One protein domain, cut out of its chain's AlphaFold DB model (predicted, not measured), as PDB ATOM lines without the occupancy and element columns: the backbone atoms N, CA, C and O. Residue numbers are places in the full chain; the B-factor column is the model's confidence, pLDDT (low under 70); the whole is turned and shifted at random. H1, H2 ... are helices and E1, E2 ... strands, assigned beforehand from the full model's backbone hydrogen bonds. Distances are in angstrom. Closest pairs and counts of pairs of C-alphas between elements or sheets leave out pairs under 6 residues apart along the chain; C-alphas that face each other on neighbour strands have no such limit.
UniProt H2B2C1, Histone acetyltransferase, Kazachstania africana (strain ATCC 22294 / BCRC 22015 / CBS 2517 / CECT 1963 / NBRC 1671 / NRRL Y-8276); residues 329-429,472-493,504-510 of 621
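AT A GLANCE: This is residues 329 to 429, 472 to 493 and 504 to 510 of the 621 residues of the protein "Histone acetyltransferase" of Kazachstania africana (strain ATCC 22294 / BCRC 22015 / CBS 2517 / CECT 1963 / NBRC 1671 / NRRL Y-8276) (UniProt H2B2C1). One long helix, H1, runs through the middle, with the short helices H2 and H3 crossing it on one side and H4 crossing it on the other. H5 packs on H2, a small hairpin of two strands, E1 and E2, sits beside H3, near its residues 378 to 382, and residues 413 to 429 stick out as an arm, as do residues 329 to 335, of which 330 to 335 belong to H1. The printed part has 130 residues with five named helices and two named strands, in the order H1, H2, H3, E1, E2, H4, H5; the sheet E1 - E2 is antiparallel, and the class is mostly helix. The whole is compact, with a radius of gyration of the C-alphas of 16.0 A and spans of 45 by 43 by 27 A.

IN THESE COORDINATES: H1, residues 330 to 355, is the longest helix at 37.5 A and begins at C-alpha 330, (224.356, 263.186, 120.062). H2 holds residues 363 to 370 and H3 residues 374 to 383, 14.3 A long. E1, residues 387 to 390, and E2, residues 393 to 396, measure 10.4 A each. H4, residues 401 to 413, is 18.1 A long. H5, residues 478 to 491, is 19.8 A long and ends at C-alpha 491, (245.913, 274.906, 83.944).

HOW THE PARTS SIT: H1 and H2 are the hubs, touching three helices each. With residues 337 to 344 alone H1 touches H3, about perpendicular at 90 degrees, and their closest C-alphas, those of Lys 341 and Gly 380, are 4.4 A apart. With residues 343 to 347 alone H1 touches H2, about perpendicular at 80 degrees; the closest C-alphas are those of Lys 343 and Cys 370, 7.2 A apart. With residues 342 to 349 alone it touches H4, at a steep tilt of 59 degrees, opposite ways, closest at the C-alphas of Ala 345 and Ile 404, 5.9 A apart. H2 touches H5 at a steep tilt of 45 degrees, opposite ways, with the C-alphas of Leu 369 and Glu 479 closest at 5.0 A. H4 and H5 are apart. In the hairpin of E1 and E2, N 388 and O 395 are 2.8 A apart, within hydrogen-bond range. Residues 388 to 389 of E1 also pair with residues 505 to 506, antiparallel. In H1, H2, H3, H4 and H5 every O i to N i+4 pair is within hydrogen-bond range.

THE WHOLE: The two C-alphas farthest apart, those of Ile 472 and Asp 510, are 47.2 A apart. Residues 430 to 471 and 494 to 503 are not printed, with gaps of 15.2 A and 24.0 A between the C-alphas across the cuts. Of the links printed whole none is long. The mean pLDDT of the printed part is 83.5; residues 415 to 416, 472 to 476, 491 to 493 and 509 to 510 are under 70.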
ATOM      1  N   SER A 329     223.185 267.933 119.521       89.12
ATOM      2  CA  SER A 329     222.706 266.686 120.143       89.12
ATOM      3  C   SER A 329     223.517 265.479 119.657       89.12
ATOM      4  O   SER A 329     224.014 265.513 118.534       89.12
ATOM      5  N   ASP A 330     223.590 264.393 120.433       88.19
ATOM      6  CA  ASP A 330     224.356 263.186 120.062       88.19
ATOM      7  C   ASP A 330     223.948 262.632 118.690       88.19
ATOM      8  O   ASP A 330     224.787 262.389 117.819       88.19
ATOM      9  N   LEU A 331     222.634 262.528 118.453       87.56
ATOM     10  CA  LEU A 331     222.083 262.115 117.162       87.56
ATOM     11  C   LEU A 331     222.437 263.110 116.047       87.56
ATOM     12  O   LEU A 331     222.789 262.708 114.935       87.56
ATOM     13  N   GLY A 332     222.348 264.411 116.339       89.88
ATOM     14  CA  GLY A 332     222.726 265.468 115.407       89.88
ATOM     15  C   GLY A 332     224.199 265.376 115.018       89.88
ATOM     16  O   GLY A 332     224.512 265.397 113.831       89.88
ATOM     17  N   LEU A 333     225.088 265.187 115.993       90.50
ATOM     18  CA  LEU A 333     226.525 265.069 115.784       90.50
ATOM     19  C   LEU A 333     226.852 263.877 114.882       90.50
ATOM     20  O   LEU A 333     227.509 264.062 113.863       90.50
ATOM     21  N   VAL A 334     226.357 262.674 115.193       90.88
ATOM     22  CA  VAL A 334     226.589 261.480 114.354       90.88
ATOM     23  C   VAL A 334     226.105 261.707 112.918       90.88
ATOM     24  O   VAL A 334     226.803 261.359 111.962       90.88
ATOM     25  N   THR A 335     224.945 262.348 112.754       91.50
ATOM     26  CA  THR A 335     224.365 262.609 111.431       91.50
ATOM     27  C   THR A 335     225.182 263.633 110.636       91.50
ATOM     28  O   THR A 335     225.496 263.373 109.476       91.50
ATOM     29  N   TYR A 336     225.588 264.751 111.250       93.50
ATOM     30  CA  TYR A 336     226.422 265.774 110.601       93.50
ATOM     31  C   TYR A 336     227.800 265.243 110.217       93.50
ATOM     32  O   TYR A 336     228.267 265.499 109.113       93.50
ATOM     33  N   ARG A 337     228.423 264.442 111.088       92.00
ATOM     34  CA  ARG A 337     229.704 263.788 110.802       92.00
ATOM     35  C   ARG A 337     229.620 262.940 109.531       92.00
ATOM     36  O   ARG A 337     230.384 263.137 108.592       92.00
ATOM     37  N   ASN A 338     228.622 262.059 109.464       91.44
ATOM     38  CA  ASN A 338     228.386 261.237 108.279       91.44
ATOM     39  C   ASN A 338     228.051 262.087 107.037       91.44
ATOM     40  O   ASN A 338     228.517 261.795 105.939       91.44
ATOM     41  N   PHE A 339     227.277 263.163 107.209       92.44
ATOM     42  CA  PHE A 339     226.940 264.091 106.132       92.44
ATOM     43  C   PHE A 339     228.184 264.769 105.538       92.44
ATOM     44  O   PHE A 339     228.364 264.729 104.322       92.44
ATOM     45  N   TRP A 340     229.072 265.319 106.371       94.38
ATOM     46  CA  TRP A 340     230.319 265.941 105.917       94.38
ATOM     47  C   TRP A 340     231.235 264.938 105.221       94.38
ATOM     48  O   TRP A 340     231.717 265.218 104.126       94.38
ATOM     49  N   LYS A 341     231.413 263.745 105.800       92.62
ATOM     50  CA  LYS A 341     232.205 262.664 105.197       92.62
ATOM     51  C   LYS A 341     231.732 262.332 103.781       92.62
ATOM     52  O   LYS A 341     232.540 262.283 102.856       92.62
ATOM     53  N   CYS A 342     230.431 262.108 103.602       91.75
ATOM     54  CA  CYS A 342     229.878 261.737 102.303       91.75
ATOM     55  C   CYS A 342     229.903 262.893 101.297       91.75
ATOM     56  O   CYS A 342     230.231 262.663 100.138       91.75
ATOM     57  N   LYS A 343     229.622 264.132 101.722       92.06
ATOM     58  CA  LYS A 343     229.669 265.296 100.822       92.06
ATOM     59  C   LYS A 343     231.083 265.648 100.369       92.06
ATOM     60  O   LYS A 343     231.277 265.973  99.205       92.06
ATOM     61  N   ILE A 344     232.081 265.518 101.238       92.75
ATOM     62  CA  ILE A 344     233.478 265.701 100.826       92.75
ATOM     63  C   ILE A 344     233.915 264.580  99.880       92.75
ATOM     64  O   ILE A 344     234.607 264.853  98.905       92.75
ATOM     65  N   ALA A 345     233.487 263.335 100.116       92.06
ATOM     66  CA  ALA A 345     233.756 262.232  99.193       92.06
ATOM     67  C   ALA A 345     233.186 262.501  97.787       92.06
ATOM     68  O   ALA A 345     233.890 262.283  96.805       92.06
ATOM     69  N   GLU A 346     231.952 263.010  97.703       91.31
ATOM     70  CA  GLU A 346     231.308 263.435  96.451       91.31
ATOM     71  C   GLU A 346     232.150 264.506  95.732       91.31
ATOM     72  O   GLU A 346     232.578 264.293  94.598       91.31
ATOM     73  N   VAL A 347     232.521 265.586  96.431       91.12
ATOM     74  CA  VAL A 347     233.324 266.681  95.853       91.12
ATOM     75  C   VAL A 347     234.718 266.227  95.409       91.12
ATOM     76  O   VAL A 347     235.201 266.656  94.364       91.12
ATOM     77  N   LEU A 348     235.384 265.343  96.157       90.50
ATOM     78  CA  LEU A 348     236.692 264.808  95.759       90.50
ATOM     79  C   LEU A 348     236.609 263.969  94.477       90.50
ATOM     80  O   LEU A 348     237.524 264.029  93.654       90.50
ATOM     81  N   ILE A 349     235.529 263.202  94.297       90.06
ATOM     82  CA  ILE A 349     235.282 262.433  93.070       90.06
ATOM     83  C   ILE A 349     235.023 263.381  91.894       90.06
ATOM     84  O   ILE A 349     235.591 263.181  90.821       90.06
ATOM     85  N   ASP A 350     234.229 264.432  92.092       89.88
ATOM     86  CA  ASP A 350     233.947 265.420  91.046       89.88
ATOM     87  C   ASP A 350     235.215 266.163  90.605       89.88
ATOM     88  O   ASP A 350     235.493 266.276  89.409       89.88
ATOM     89  N   LEU A 351     236.051 266.582  91.560       88.00
ATOM     90  CA  LEU A 351     237.350 267.198  91.276       88.00
ATOM     91  C   LEU A 351     238.281 266.244  90.520       88.00
ATOM     92  O   LEU A 351     238.939 266.654  89.562       88.00
ATOM     93  N   ARG A 352     238.309 264.961  90.894       87.00
ATOM     94  CA  ARG A 352     239.072 263.944  90.161       87.00
ATOM     95  C   ARG A 352     238.568 263.781  88.728       87.00
ATOM     96  O   ARG A 352     239.377 263.688  87.807       87.00
ATOM     97  N   ASN A 353     237.254 263.746  88.527       87.62
ATOM     98  CA  ASN A 353     236.664 263.592  87.199       87.62
ATOM     99  C   ASN A 353     236.998 264.779  86.281       87.62
ATOM    100  O   ASN A 353     237.182 264.583  85.080       87.62
ATOM    101  N   GLU A 354     237.120 265.991  86.831       84.94
ATOM    102  CA  GLU A 354     237.497 267.179  86.059       84.94
ATOM    103  C   GLU A 354     239.009 267.324  85.822       84.94
ATOM    104  O   GLU A 354     239.421 267.689  84.718       84.94
ATOM    105  N   PHE A 355     239.844 267.064  86.834       81.81
ATOM    106  CA  PHE A 355     241.279 267.397  86.812       81.81
ATOM    107  C   PHE A 355     242.222 266.189  86.708       81.81
ATOM    108  O   PHE A 355     243.425 266.364  86.488       81.81
ATOM    109  N   GLY A 356     241.700 264.967  86.818       80.44
ATOM    110  CA  GLY A 356     242.470 263.724  86.873       80.44
ATOM    111  C   GLY A 356     242.949 263.374  88.286       80.44
ATOM    112  O   GLY A 356     242.487 263.931  89.277       80.44
ATOM    113  N   ASP A 357     243.896 262.436  88.391       74.62
ATOM    114  CA  ASP A 357     244.316 261.865  89.684       74.62
ATOM    115  C   ASP A 357     245.189 262.803  90.548       74.62
ATOM    116  O   ASP A 357     245.417 262.519  91.721       74.62
ATOM    117  N   SER A 358     245.687 263.915  89.993       75.81
ATOM    118  CA  SER A 358     246.539 264.878  90.706       75.81
ATOM    119  C   SER A 358     246.096 266.313  90.428       75.81
ATOM    120  O   SER A 358     246.203 266.775  89.288       75.81
ATOM    121  N   PHE A 359     245.657 267.026  91.462       82.31
ATOM    122  CA  PHE A 359     245.213 268.415  91.368       82.31
ATOM    123  C   PHE A 359     245.555 269.200  92.638       82.31
ATOM    124  O   PHE A 359     245.648 268.633  93.725       82.31
ATOM    125  N   ASN A 360     245.720 270.515  92.497       81.19
ATOM    126  CA  ASN A 360     246.028 271.413  93.603       81.19
ATOM    127  C   ASN A 360     244.767 272.141  94.062       81.19
ATOM    128  O   ASN A 360     244.253 273.000  93.347       81.19
ATOM    129  N   VAL A 361     244.307 271.844  95.277       85.69
ATOM    130  CA  VAL A 361     243.099 272.442  95.860       85.69
ATOM    131  C   VAL A 361     243.359 272.895  97.298       85.69
ATOM    132  O   VAL A 361     244.099 272.246  98.035       85.69
ATOM    133  N   THR A 362     242.784 274.034  97.692       88.12
ATOM    134  CA  THR A 362     242.838 274.541  99.077       88.12
ATOM    135  C   THR A 362     241.619 274.113  99.901       88.12
ATOM    136  O   THR A 362     240.562 273.792  99.363       88.12
ATOM    137  N   LEU A 363     241.741 274.142 101.234       89.50
ATOM    138  CA  LEU A 363     240.615 273.860 102.138       89.50
ATOM    139  C   LEU A 363     239.464 274.865 101.966       89.50
ATOM    140  O   LEU A 363     238.301 274.487 102.078       89.50
ATOM    141  N   GLU A 364     239.780 276.125 101.661       88.56
ATOM    142  CA  GLU A 364     238.787 277.176 101.396       88.56
ATOM    143  C   GLU A 364     238.036 276.940 100.083       88.56
ATOM    144  O   GLU A 364     236.830 277.174 100.012       88.56
ATOM    145  N   GLU A 365     238.723 276.432  99.055       88.12
ATOM    146  CA  GLU A 365     238.107 276.037  97.785       88.12
ATOM    147  C   GLU A 365     237.125 274.871  98.004       88.12
ATOM    148  O   GLU A 365     235.971 274.963  97.589       88.12
ATOM    149  N   ILE A 366     237.514 273.822  98.745       90.56
ATOM    150  CA  ILE A 366     236.604 272.709  99.103       90.56
ATOM    151  C   ILE A 366     235.425 273.215  99.942       90.56
ATOM    152  O   ILE A 366     234.277 272.837  99.696       90.56
ATOM    153  N   GLY A 367     235.697 274.095 100.911       91.12
ATOM    154  CA  GLY A 367     234.674 274.731 101.737       91.12
ATOM    155  C   GLY A 367     233.667 275.513 100.900       91.12
ATOM    156  O   GLY A 367     232.467 275.365 101.100       91.12
ATOM    157  N   SER A 368     234.135 276.258  99.897       89.31
ATOM    158  CA  SER A 368     233.293 277.046  98.988       89.31
ATOM    159  C   SER A 368     232.436 276.181  98.058       89.31
ATOM    160  O   SER A 368     231.288 276.534  97.796       89.31
ATOM    161  N   LEU A 369     232.945 275.026  97.605       89.19
ATOM    162  CA  LEU A 369     232.164 274.049  96.830       89.19
ATOM    163  C   LEU A 369     231.061 273.392  97.676       89.19
ATOM    164  O   LEU A 369     229.939 273.200  97.211       89.19
ATOM    165  N   CYS A 370     231.354 273.072  98.939       89.31
ATOM    166  CA  CYS A 370     230.393 272.415  99.830       89.31
ATOM    167  C   CYS A 370     229.431 273.396 100.529       89.31
ATOM    168  O   CYS A 370     228.317 273.020 100.896       89.31
ATOM    169  N   GLY A 371     229.853 274.646 100.738       89.81
ATOM    170  CA  GLY A 371     229.247 275.601 101.674       89.81
ATOM    171  C   GLY A 371     229.668 275.393 103.138       89.81
ATOM    172  O   GLY A 371     228.972 275.852 104.044       89.81
ATOM    173  N   PHE A 372     230.765 274.672 103.387       93.75
ATOM    174  CA  PHE A 372     231.228 274.286 104.726       93.75
ATOM    175  C   PHE A 372     232.295 275.241 105.248       93.75
ATOM    176  O   PHE A 372     233.121 275.743 104.487       93.75
ATOM    177  N   LEU A 373     232.328 275.433 106.566       92.38
ATOM    178  CA  LEU A 373     233.451 276.098 107.216       92.38
ATOM    179  C   LEU A 373     234.722 275.226 107.085       92.38
ATOM    180  O   LEU A 373     234.613 273.999 107.171       92.38
ATOM    181  N   PRO A 374     235.935 275.796 106.918       91.81
ATOM    182  CA  PRO A 374     237.157 275.001 106.741       91.81
ATOM    183  C   PRO A 374     237.423 273.999 107.874       91.81
ATOM    184  O   PRO A 374     237.990 272.934 107.646       91.81
ATOM    185  N   THR A 375     236.968 274.301 109.091       92.19
ATOM    186  CA  THR A 375     237.022 273.391 110.244       92.19
ATOM    187  C   THR A 375     236.185 272.125 110.044       92.19
ATOM    188  O   THR A 375     236.647 271.032 110.366       92.19
ATOM    189  N   ASP A 376     234.985 272.247 109.473       92.94
ATOM    190  CA  ASP A 376     234.108 271.110 109.174       92.94
ATOM    191  C   ASP A 376     234.650 270.301 107.980       92.94
ATOM    192  O   ASP A 376     234.539 269.072 107.948       92.94
ATOM    193  N   VAL A 377     235.314 270.972 107.027       93.44
ATOM    194  CA  VAL A 377     236.034 270.320 105.918       93.44
ATOM    195  C   VAL A 377     237.173 269.448 106.444       93.44
ATOM    196  O   VAL A 377     237.283 268.286 106.056       93.44
ATOM    197  N   ILE A 378     237.997 269.979 107.355       92.31
ATOM    198  CA  ILE A 378     239.076 269.219 108.006       92.31
ATOM    199  C   ILE A 378     238.502 267.965 108.660       92.31
ATOM    200  O   ILE A 378     238.997 266.869 108.415       92.31
ATOM    201  N   PHE A 379     237.413 268.113 109.414       91.06
ATOM    202  CA  PHE A 379     236.786 266.990 110.092       91.06
ATOM    203  C   PHE A 379     236.326 265.897 109.111       91.06
ATOM    204  O   PHE A 379     236.582 264.711 109.326       91.06
ATOM    205  N   GLY A 380     235.677 266.263 108.003       91.56
ATOM    206  CA  GLY A 380     235.263 265.269 107.013       91.56
ATOM    207  C   GLY A 380     236.445 264.615 106.275       91.56
ATOM    208  O   GLY A 380     236.390 263.417 105.993       91.56
ATOM    209  N   LEU A 381     237.543 265.342 106.028       91.31
ATOM    210  CA  LEU A 381     238.782 264.780 105.464       91.31
ATOM    211  C   LEU A 381     239.487 263.821 106.441       91.31
ATOM    212  O   LEU A 381     240.006 262.784 106.023       91.31
ATOM    213  N   GLU A 382     239.472 264.126 107.739       90.50
ATOM    214  CA  GLU A 382     239.976 263.239 108.794       90.50
ATOM    215  C   GLU A 382     239.166 261.940 108.871       90.50
ATOM    216  O   GLU A 382     239.745 260.857 108.940       90.50
ATOM    217  N   GLN A 383     237.836 262.019 108.758       88.75
ATOM    218  CA  GLN A 383     236.962 260.838 108.725       88.75
ATOM    219  C   GLN A 383     237.094 259.990 107.460       88.75
ATOM    220  O   GLN A 383     236.758 258.801 107.460       88.75
ATOM    221  N   LEU A 384     237.540 260.599 106.365       87.88
ATOM    222  CA  LEU A 384     237.952 259.874 105.174       87.88
ATOM    223  C   LEU A 384     239.379 259.335 105.310       87.88
ATOM    224  O   LEU A 384     239.771 258.531 104.479       87.88
ATOM    225  N   SER A 385     240.146 259.702 106.339       86.50
ATOM    226  CA  SER A 385     241.555 259.316 106.508       86.50
ATOM    227  C   SER A 385     242.414 259.690 105.295       86.50
ATOM    228  O   SER A 385     243.261 258.911 104.871       86.50
ATOM    229  N   VAL A 386     242.151 260.855 104.698       86.44
ATOM    230  CA  VAL A 386     242.900 261.372 103.533       86.44
ATOM    231  C   VAL A 386     243.754 262.591 103.880       86.44
ATOM    232  O   VAL A 386     244.494 263.091 103.038       86.44
ATOM    233  N   LEU A 387     243.643 263.098 105.111       87.50
ATOM    234  CA  LEU A 387     244.391 264.259 105.574       87.50
ATOM    235  C   LEU A 387     245.704 263.831 106.237       87.50
ATOM    236  O   LEU A 387     245.708 263.158 107.272       87.50
ATOM    237  N   TYR A 388     246.808 264.280 105.653       84.69
ATOM    238  CA  TYR A 388     248.159 264.077 106.151       84.69
ATOM    239  C   TYR A 388     248.767 265.408 106.589       84.69
ATOM    240  O   TYR A 388     248.521 266.460 105.995       84.69
ATOM    241  N   ARG A 389     249.598 265.363 107.628       84.44
ATOM    242  CA  ARG A 389     250.294 266.517 108.197       84.44
ATOM    243  C   ARG A 389     251.797 266.275 108.199       84.44
ATOM    244  O   ARG A 389     252.270 265.194 108.543       84.44
ATOM    245  N   ARG A 390     252.543 267.330 107.876       82.12
ATOM    246  CA  ARG A 390     253.997 267.411 108.013       82.12
ATOM    247  C   ARG A 390     254.360 268.763 108.606       82.12
ATOM    248  O   ARG A 390     254.238 269.779 107.929       82.12
ATOM    249  N   SER A 391     254.818 268.773 109.854       78.75
ATOM    250  CA  SER A 391     255.141 269.992 110.617       78.75
ATOM    251  C   SER A 391     254.010 271.038 110.566       78.75
ATOM    252  O   SER A 391     253.049 270.900 111.321       78.75
ATOM    253  N   ASP A 392     254.093 272.012 109.649       74.56
ATOM    254  CA  ASP A 392     253.131 273.112 109.451       74.56
ATOM    255  C   ASP A 392     252.366 273.036 108.113       74.56
ATOM    256  O   ASP A 392     251.582 273.923 107.785       74.56
ATOM    257  N   SER A 393     252.594 271.997 107.310       79.56
ATOM    258  CA  SER A 393     251.924 271.781 106.026       79.56
ATOM    259  C   SER A 393     250.949 270.610 106.101       79.56
ATOM    260  O   SER A 393     251.228 269.586 106.727       79.56
ATOM    261  N   PHE A 394     249.813 270.760 105.426       82.75
ATOM    262  CA  PHE A 394     248.800 269.721 105.280       82.75
ATOM    263  C   PHE A 394     248.712 269.299 103.817       82.75
ATOM    264  O   PHE A 394     248.793 270.138 102.922       82.75
ATOM    265  N   MET A 395     248.541 268.003 103.583       83.38
ATOM    266  CA  MET A 395     248.361 267.425 102.256       83.38
ATOM    267  C   MET A 395     247.147 266.505 102.270       83.38
ATOM    268  O   MET A 395     246.919 265.772 103.232       83.38
ATOM    269  N   ILE A 396     246.370 266.550 101.191       85.25
ATOM    270  CA  ILE A 396     245.296 265.593 100.946       85.25
ATOM    271  C   ILE A 396     245.881 264.508 100.050       85.25
ATOM    272  O   ILE A 396     246.264 264.782  98.914       85.25
ATOM    273  N   TYR A 397     245.976 263.291 100.571       83.25
ATOM    274  CA  TYR A 397     246.448 262.135  99.825       83.25
ATOM    275  C   TYR A 397     245.410 261.019  99.902       83.25
ATOM    276  O   TYR A 397     244.885 260.698 100.967       83.25
ATOM    277  N   VAL A 398     245.079 260.460  98.739       82.88
ATOM    278  CA  VAL A 398     244.077 259.407  98.597       82.88
ATOM    279  C   VAL A 398     244.783 258.122  98.184       82.88
ATOM    280  O   VAL A 398     245.103 257.937  97.013       82.88
ATOM    281  N   ASP A 399     244.986 257.220  99.145       77.19
ATOM    282  CA  ASP A 399     245.644 255.929  98.914       77.19
ATOM    283  C   ASP A 399     244.855 255.052  97.922       77.19
ATOM    284  O   ASP A 399     245.421 254.408  97.040       77.19
ATOM    285  N   ASN A 400     243.525 255.008  98.078       81.25
ATOM    286  CA  ASN A 400     242.644 254.157  97.283       81.25
ATOM    287  C   ASN A 400     241.308 254.845  96.965       81.25
ATOM    288  O   ASN A 400     240.407 254.922  97.808       81.25
ATOM    289  N   TRP A 401     241.159 255.275  95.710       85.62
ATOM    290  CA  TRP A 401     239.944 255.906  95.189       85.62
ATOM    291  C   TRP A 401     238.718 254.991  95.227       85.62
ATOM    292  O   TRP A 401     237.620 255.471  95.500       85.62
ATOM    293  N   THR A 402     238.896 253.672  95.086       87.19
ATOM    294  CA  THR A 402     237.769 252.719  95.128       87.19
ATOM    295  C   THR A 402     237.052 252.726  96.479       87.19
ATOM    296  O   THR A 402     235.855 252.460  96.547       87.19
ATOM    297  N   ARG A 403     237.749 253.072  97.574       88.75
ATOM    298  CA  ARG A 403     237.130 253.212  98.902       88.75
ATOM    299  C   ARG A 403     236.187 254.413  98.948       88.75
ATOM    300  O   ARG A 403     235.089 254.300  99.484       88.75
ATOM    301  N   ILE A 404     236.612 255.546  98.389       87.44
ATOM    302  CA  ILE A 404     235.816 256.779  98.348       87.44
ATOM    303  C   ILE A 404     234.621 256.595  97.407       87.44
ATOM    304  O   ILE A 404     233.498 256.921  97.783       87.44
ATOM    305  N   GLU A 405     234.837 255.979  96.241       88.56
ATOM    306  CA  GLU A 405     233.776 255.626  95.290       88.56
ATOM    307  C   GLU A 405     232.732 254.707  95.938       88.56
ATOM    308  O   GLU A 405     231.551 255.036  95.913       88.56
ATOM    309  N   LYS A 406     233.140 253.643  96.649       89.88
ATOM    310  CA  LYS A 406     232.212 252.775  97.403       89.88
ATOM    311  C   LYS A 406     231.407 253.530  98.463       89.88
ATOM    312  O   LYS A 406     230.229 253.236  98.665       89.88
ATOM    313  N   ILE A 407     232.021 254.479  99.178       87.62
ATOM    314  CA  ILE A 407     231.311 255.315 100.162       87.62
ATOM    315  C   ILE A 407     230.256 256.171  99.455       87.62
ATOM    316  O   ILE A 407     229.125 256.255  99.938       87.62
ATOM    317  N   ASN A 408     230.605 256.763  98.313       87.31
ATOM    318  CA  ASN A 408     229.680 257.568  97.525       87.31
ATOM    319  C   ASN A 408     228.548 256.714  96.928       87.31
ATOM    320  O   ASN A 408     227.382 257.065  97.055       87.31
ATOM    321  N   GLU A 409     228.845 255.535  96.384       88.31
ATOM    322  CA  GLU A 409     227.836 254.592  95.886       88.31
ATOM    323  C   GLU A 409     226.865 254.167  96.991       88.31
ATOM    324  O   GLU A 409     225.651 254.212  96.807       88.31
ATOM    325  N   ARG A 410     227.369 253.820  98.184       87.69
ATOM    326  CA  ARG A 410     226.519 253.518  99.350       87.69
ATOM    327  C   ARG A 410     225.670 254.715  99.767       87.69
ATOM    328  O   ARG A 410     224.551 254.536 100.244       87.69
ATOM    329  N   TRP A 411     226.196 255.927  99.629       84.25
ATOM    330  CA  TRP A 411     225.460 257.150  99.923       84.25
ATOM    331  C   TRP A 411     224.345 257.412  98.903       84.25
ATOM    332  O   TRP A 411     223.227 257.712  99.322       84.25
ATOM    333  N   MET A 412     224.620 257.216  97.612       80.88
ATOM    334  CA  MET A 412     223.678 257.399  96.502       80.88
ATOM    335  C   MET A 412     222.604 256.301  96.442       80.88
ATOM    336  O   MET A 412     221.442 256.590  96.171       80.88
ATOM    337  N   ASN A 413     222.959 255.049  96.751       80.06
ATOM    338  CA  ASN A 413     222.040 253.900  96.729       80.06
ATOM    339  C   ASN A 413     220.995 253.937  97.849       80.06
ATOM    340  O   ASN A 413     219.950 253.292  97.761       80.06
ATOM    341  N   LYS A 414     221.247 254.698  98.919       77.81
ATOM    342  CA  LYS A 414     220.205 255.021  99.894       77.81
ATOM    343  C   LYS A 414     219.231 255.942  99.161       77.81
ATOM    344  O   LYS A 414     219.573 257.103  99.014       77.81
ATOM    345  N   ASN A 415     218.077 255.429  98.706       60.47
ATOM    346  CA  ASN A 415     216.982 256.134  97.999       60.47
ATOM    347  C   ASN A 415     216.573 257.459  98.679       60.47
ATOM    348  O   ASN A 415     215.535 257.567  99.332       60.47
ATOM    349  N   ARG A 416     217.419 258.476  98.562       69.31
ATOM    350  CA  ARG A 416     217.286 259.765  99.219       69.31
ATOM    351  C   ARG A 416     216.619 260.719  98.263       69.31
ATOM    352  O   ARG A 416     216.842 260.694  97.056       69.31
ATOM    353  N   GLN A 417     215.820 261.599  98.840       72.25
ATOM    354  CA  GLN A 417     215.342 262.764  98.122       72.25
ATOM    355  C   GLN A 417     216.547 263.686  97.915       72.25
ATOM    356  O   GLN A 417     217.076 264.227  98.883       72.25
ATOM    357  N   SER A 418     217.018 263.786  96.673       78.31
ATOM    358  CA  SER A 418     218.073 264.726  96.294       78.31
ATOM    359  C   SER A 418     217.470 266.102  96.090       78.31
ATOM    360  O   SER A 418     216.400 266.236  95.490       78.31
ATOM    361  N   LEU A 419     218.170 267.136  96.546       87.19
ATOM    362  CA  LEU A 419     217.705 268.498  96.364       87.19
ATOM    363  C   LEU A 419     218.042 269.018  94.958       87.19
ATOM    364  O   LEU A 419     219.195 268.984  94.534       87.19
ATOM    365  N   LYS A 420     217.044 269.528  94.233       88.31
ATOM    366  CA  LYS A 420     217.237 270.128  92.906       88.31
ATOM    367  C   LYS A 420     217.379 271.632  93.022       88.31
ATOM    368  O   LYS A 420     216.414 272.342  93.286       88.31
ATOM    369  N   VAL A 421     218.580 272.123  92.765       87.56
ATOM    370  CA  VAL A 421     218.920 273.543  92.906       87.56
ATOM    371  C   VAL A 421     218.028 274.457  92.046       87.56
ATOM    372  O   VAL A 421     217.674 275.547  92.483       87.56
ATOM    373  N   GLU A 422     217.590 273.991  90.873       88.50
ATOM    374  CA  GLU A 422     216.700 274.716  89.946       88.50
ATOM    375  C   GLU A 422     215.308 275.046  90.514       88.50
ATOM    376  O   GLU A 422     214.680 276.016  90.091       88.50
ATOM    377  N   ASN A 423     214.835 274.271  91.492       91.50
ATOM    378  CA  ASN A 423     213.509 274.443  92.087       91.50
ATOM    379  C   ASN A 423     213.502 275.435  93.260       91.50
ATOM    380  O   ASN A 423     212.444 275.700  93.838       91.50
ATOM    381  N   LEU A 424     214.667 275.978  93.630       92.94
ATOM    382  CA  LEU A 424     214.788 276.988  94.671       92.94
ATOM    383  C   LEU A 424     214.454 278.374  94.105       92.94
ATOM    384  O   LEU A 424     215.210 278.951  93.327       92.94
ATOM    385  N   ILE A 425     213.348 278.951  94.571       91.69
ATOM    386  CA  ILE A 425     212.958 280.333  94.284       91.69
ATOM    387  C   ILE A 425     213.186 281.143  95.556       91.69
ATOM    388  O   ILE A 425     212.271 281.390  96.342       91.69
ATOM    389  N   TRP A 426     214.438 281.534  95.776       91.62
ATOM    390  CA  TRP A 426     214.853 282.232  96.985       91.62
ATOM    391  C   TRP A 426     215.937 283.267  96.694       91.62
ATOM    392  O   TRP A 426     216.750 283.096  95.784       91.62
ATOM    393  N   LYS A 427     215.940 284.349  97.472       85.19
ATOM    394  CA  LYS A 427     216.995 285.362  97.466       85.19
ATOM    395  C   LYS A 427     217.318 285.768  98.901       85.19
ATOM    396  O   LYS A 427     216.389 285.851  99.707       85.19
ATOM    397  N   PRO A 428     218.591 286.072  99.201       81.62
ATOM    398  CA  PRO A 428     218.986 286.487 100.533       81.62
ATOM    399  C   PRO A 428     218.281 287.779 100.940       81.62
ATOM    400  O   PRO A 428     218.135 288.720 100.153       81.62
ATOM    401  N   VAL A 429     217.831 287.819 102.192       73.56
ATOM    402  CA  VAL A 429     217.205 289.007 102.769       73.56
ATOM    403  C   VAL A 429     218.308 289.991 103.142       73.56
ATOM    404  O   VAL A 429     219.055 289.770 104.092       73.56
ATOM    405  N   ILE A 472     225.507 292.195  91.176       60.75
ATOM    406  CA  ILE A 472     224.682 292.337  89.964       60.75
ATOM    407  C   ILE A 472     225.467 291.944  88.702       60.75
ATOM    408  O   ILE A 472     224.869 291.463  87.736       60.75
ATOM    409  N   LYS A 473     226.786 292.170  88.673       56.53
ATOM    410  CA  LYS A 473     227.646 291.819  87.530       56.53
ATOM    411  C   LYS A 473     228.034 290.340  87.530       56.53
ATOM    412  O   LYS A 473     228.167 289.765  86.452       56.53
ATOM    413  N   GLU A 474     228.171 289.726  88.698       58.94
ATOM    414  CA  GLU A 474     228.575 288.335  88.886       58.94
ATOM    415  C   GLU A 474     227.348 287.465  89.209       58.94
ATOM    416  O   GLU A 474     227.155 286.979  90.315       58.94
ATOM    417  N   SER A 475     226.490 287.229  88.210       62.00
ATOM    418  CA  SER A 475     225.297 286.368  88.347       62.00
ATOM    419  C   SER A 475     225.625 284.865  88.501       62.00
ATOM    420  O   SER A 475     224.733 284.028  88.339       62.00
ATOM    421  N   ARG A 476     226.894 284.501  88.719       68.25
ATOM    422  CA  ARG A 476     227.366 283.112  88.746       68.25
ATOM    423  C   ARG A 476     227.406 282.576  90.172       68.25
ATOM    424  O   ARG A 476     227.821 283.260  91.101       68.25
ATOM    425  N   ASP A 477     226.989 281.326  90.318       77.75
ATOM    426  CA  ASP A 477     226.975 280.627  91.600       77.75
ATOM    427  C   ASP A 477     228.401 280.450  92.153       77.75
ATOM    428  O   ASP A 477     229.354 280.266  91.391       77.75
ATOM    429  N   ILE A 478     228.545 280.462  93.485       78.62
ATOM    430  CA  ILE A 478     229.845 280.332  94.171       78.62
ATOM    431  C   ILE A 478     230.629 279.087  93.729       78.62
ATOM    432  O   ILE A 478     231.850 279.134  93.582       78.62
ATOM    433  N   GLU A 479     229.922 277.994  93.453       80.00
ATOM    434  CA  GLU A 479     230.493 276.730  92.991       80.00
ATOM    435  C   GLU A 479     231.166 276.890  91.625       80.00
ATOM    436  O   GLU A 479     232.307 276.474  91.447       80.00
ATOM    437  N   VAL A 480     230.501 277.564  90.681       82.06
ATOM    438  CA  VAL A 480     231.010 277.771  89.315       82.06
ATOM    439  C   VAL A 480     232.261 278.641  89.345       82.06
ATOM    440  O   VAL A 480     233.277 278.292  88.748       82.06
ATOM    441  N   THR A 481     232.218 279.737  90.103       81.44
ATOM    442  CA  THR A 481     233.359 280.645  90.268       81.44
ATOM    443  C   THR A 481     234.545 279.941  90.924       81.44
ATOM    444  O   THR A 481     235.694 280.160  90.541       81.44
ATOM    445  N   THR A 482     234.288 279.068  91.899       80.12
ATOM    446  CA  THR A 482     235.341 278.303  92.578       80.12
ATOM    447  C   THR A 482     235.940 277.247  91.653       80.12
ATOM    448  O   THR A 482     237.159 277.158  91.547       80.12
ATOM    449  N   MET A 483     235.113 276.504  90.913       81.38
ATOM    450  CA  MET A 483     235.590 275.522  89.935       81.38
ATOM    451  C   MET A 483     236.439 276.166  88.837       81.38
ATOM    452  O   MET A 483     237.471 275.615  88.463       81.38
ATOM    453  N   GLU A 484     236.073 277.352  88.347       83.06
ATOM    454  CA  GLU A 484     236.899 278.093  87.386       83.06
ATOM    455  C   GLU A 484     238.249 278.518  87.974       83.06
ATOM    456  O   GLU A 484     239.275 278.313  87.328       83.06
ATOM    457  N   LYS A 485     238.285 279.018  89.217       83.69
ATOM    458  CA  LYS A 485     239.549 279.330  89.910       83.69
ATOM    459  C   LYS A 485     240.452 278.099  90.028       83.69
ATOM    460  O   LYS A 485     241.655 278.186  89.782       83.69
ATOM    461  N   ILE A 486     239.873 276.941  90.354       81.12
ATOM    462  CA  ILE A 486     240.606 275.669  90.409       81.12
ATOM    463  C   ILE A 486     241.103 275.279  89.004       81.12
ATOM    464  O   ILE A 486     242.249 274.847  88.855       81.12
ATOM    465  N   ARG A 487     240.295 275.486  87.950       83.62
ATOM    466  CA  ARG A 487     240.703 275.258  86.549       83.62
ATOM    467  C   ARG A 487     241.873 276.130  86.129       83.62
ATOM    468  O   ARG A 487     242.814 275.612  85.535       83.62
ATOM    469  N   GLU A 488     241.849 277.419  86.448       81.38
ATOM    470  CA  GLU A 488     242.946 278.336  86.131       81.38
ATOM    471  C   GLU A 488     244.244 277.919  86.833       81.38
ATOM    472  O   GLU A 488     245.295 277.843  86.199       81.38
ATOM    473  N   LYS A 489     244.159 277.555  88.115       79.19
ATOM    474  CA  LYS A 489     245.300 277.120  88.929       79.19
ATOM    475  C   LYS A 489     245.904 275.791  88.472       79.19
ATOM    476  O   LYS A 489     247.121 275.638  88.460       79.19
ATOM    477  N   ASN A 490     245.076 274.828  88.071       75.38
ATOM    478  CA  ASN A 490     245.558 273.545  87.552       75.38
ATOM    479  C   ASN A 490     246.002 273.634  86.078       75.38
ATOM    480  O   ASN A 490     246.817 272.826  85.628       75.38
ATOM    481  N   GLY A 491     245.517 274.632  85.328       65.31
ATOM    482  CA  GLY A 491     245.913 274.906  83.944       65.31
ATOM    483  C   GLY A 491     247.301 275.541  83.794       65.31
ATOM    484  O   GLY A 491     247.935 275.367  82.752       65.31
ATOM    485  N   THR A 492     247.813 276.231  84.820       59.47
ATOM    486  CA  THR A 492     249.137 276.888  84.807       59.47
ATOM    487  C   THR A 492     250.321 275.945  85.061       59.47
ATOM    488  O   THR A 492     251.469 276.370  84.957       59.47
ATOM    489  N   GLY A 493     250.079 274.647  85.279       49.62
ATOM    490  CA  GLY A 493     251.106 273.605  85.149       49.62
ATOM    491  C   GLY A 493     252.020 273.381  86.356       49.62
ATOM    492  O   GLY A 493     252.918 272.542  86.267       49.62
ATOM    493  N   TRP A 504     255.327 262.156 106.083       72.00
ATOM    494  CA  TRP A 504     253.931 262.555 106.277       72.00
ATOM    495  C   TRP A 504     253.218 261.631 107.270       72.00
ATOM    496  O   TRP A 504     253.244 260.410 107.123       72.00
ATOM    497  N   GLU A 505     252.543 262.204 108.267       77.75
ATOM    498  CA  GLU A 505     251.761 261.450 109.250       77.75
ATOM    499  C   GLU A 505     250.261 261.685 109.056       77.75
ATOM    500  O   GLU A 505     249.819 262.811 108.825       77.75
ATOM    501  N   LEU A 506     249.462 260.621 109.162       79.44
ATOM    502  CA  LEU A 506     248.001 260.702 109.118       79.44
ATOM    503  C   LEU A 506     247.489 261.512 110.321       79.44
ATOM    504  O   LEU A 506     247.768 261.136 111.464       79.44
ATOM    505  N   CYS A 507     246.723 262.583 110.074       75.94
ATOM    506  CA  CYS A 507     246.216 263.474 111.129       75.94
ATOM    507  C   CYS A 507     245.338 262.738 112.145       75.94
ATOM    508  O   CYS A 507     245.409 263.001 113.343       75.94
ATOM    509  N   PHE A 508     244.534 261.787 111.666       71.25
ATOM    510  CA  PHE A 508     243.612 261.024 112.488       71.25
ATOM    511  C   PHE A 508     243.795 259.526 112.243       71.25
ATOM    512  O   PHE A 508     243.420 259.004 111.197       71.25
ATOM    513  N   LYS A 509     244.386 258.829 113.220       59.41
ATOM    514  CA  LYS A 509     244.442 257.364 113.264       59.41
ATOM    515  C   LYS A 509     243.282 256.877 114.123       59.41
ATOM    516  O   LYS A 509     243.294 257.108 115.334       59.41
ATOM    517  N   ASP A 510     242.311 256.194 113.524       52.31
ATOM    518  CA  ASP A 510     241.295 255.476 114.294       52.31
ATOM    519  C   ASP A 510     242.004 254.490 115.236       52.31
ATOM    520  O   ASP A 510     242.652 253.539 114.802       52.31
TER     521      ASP A 510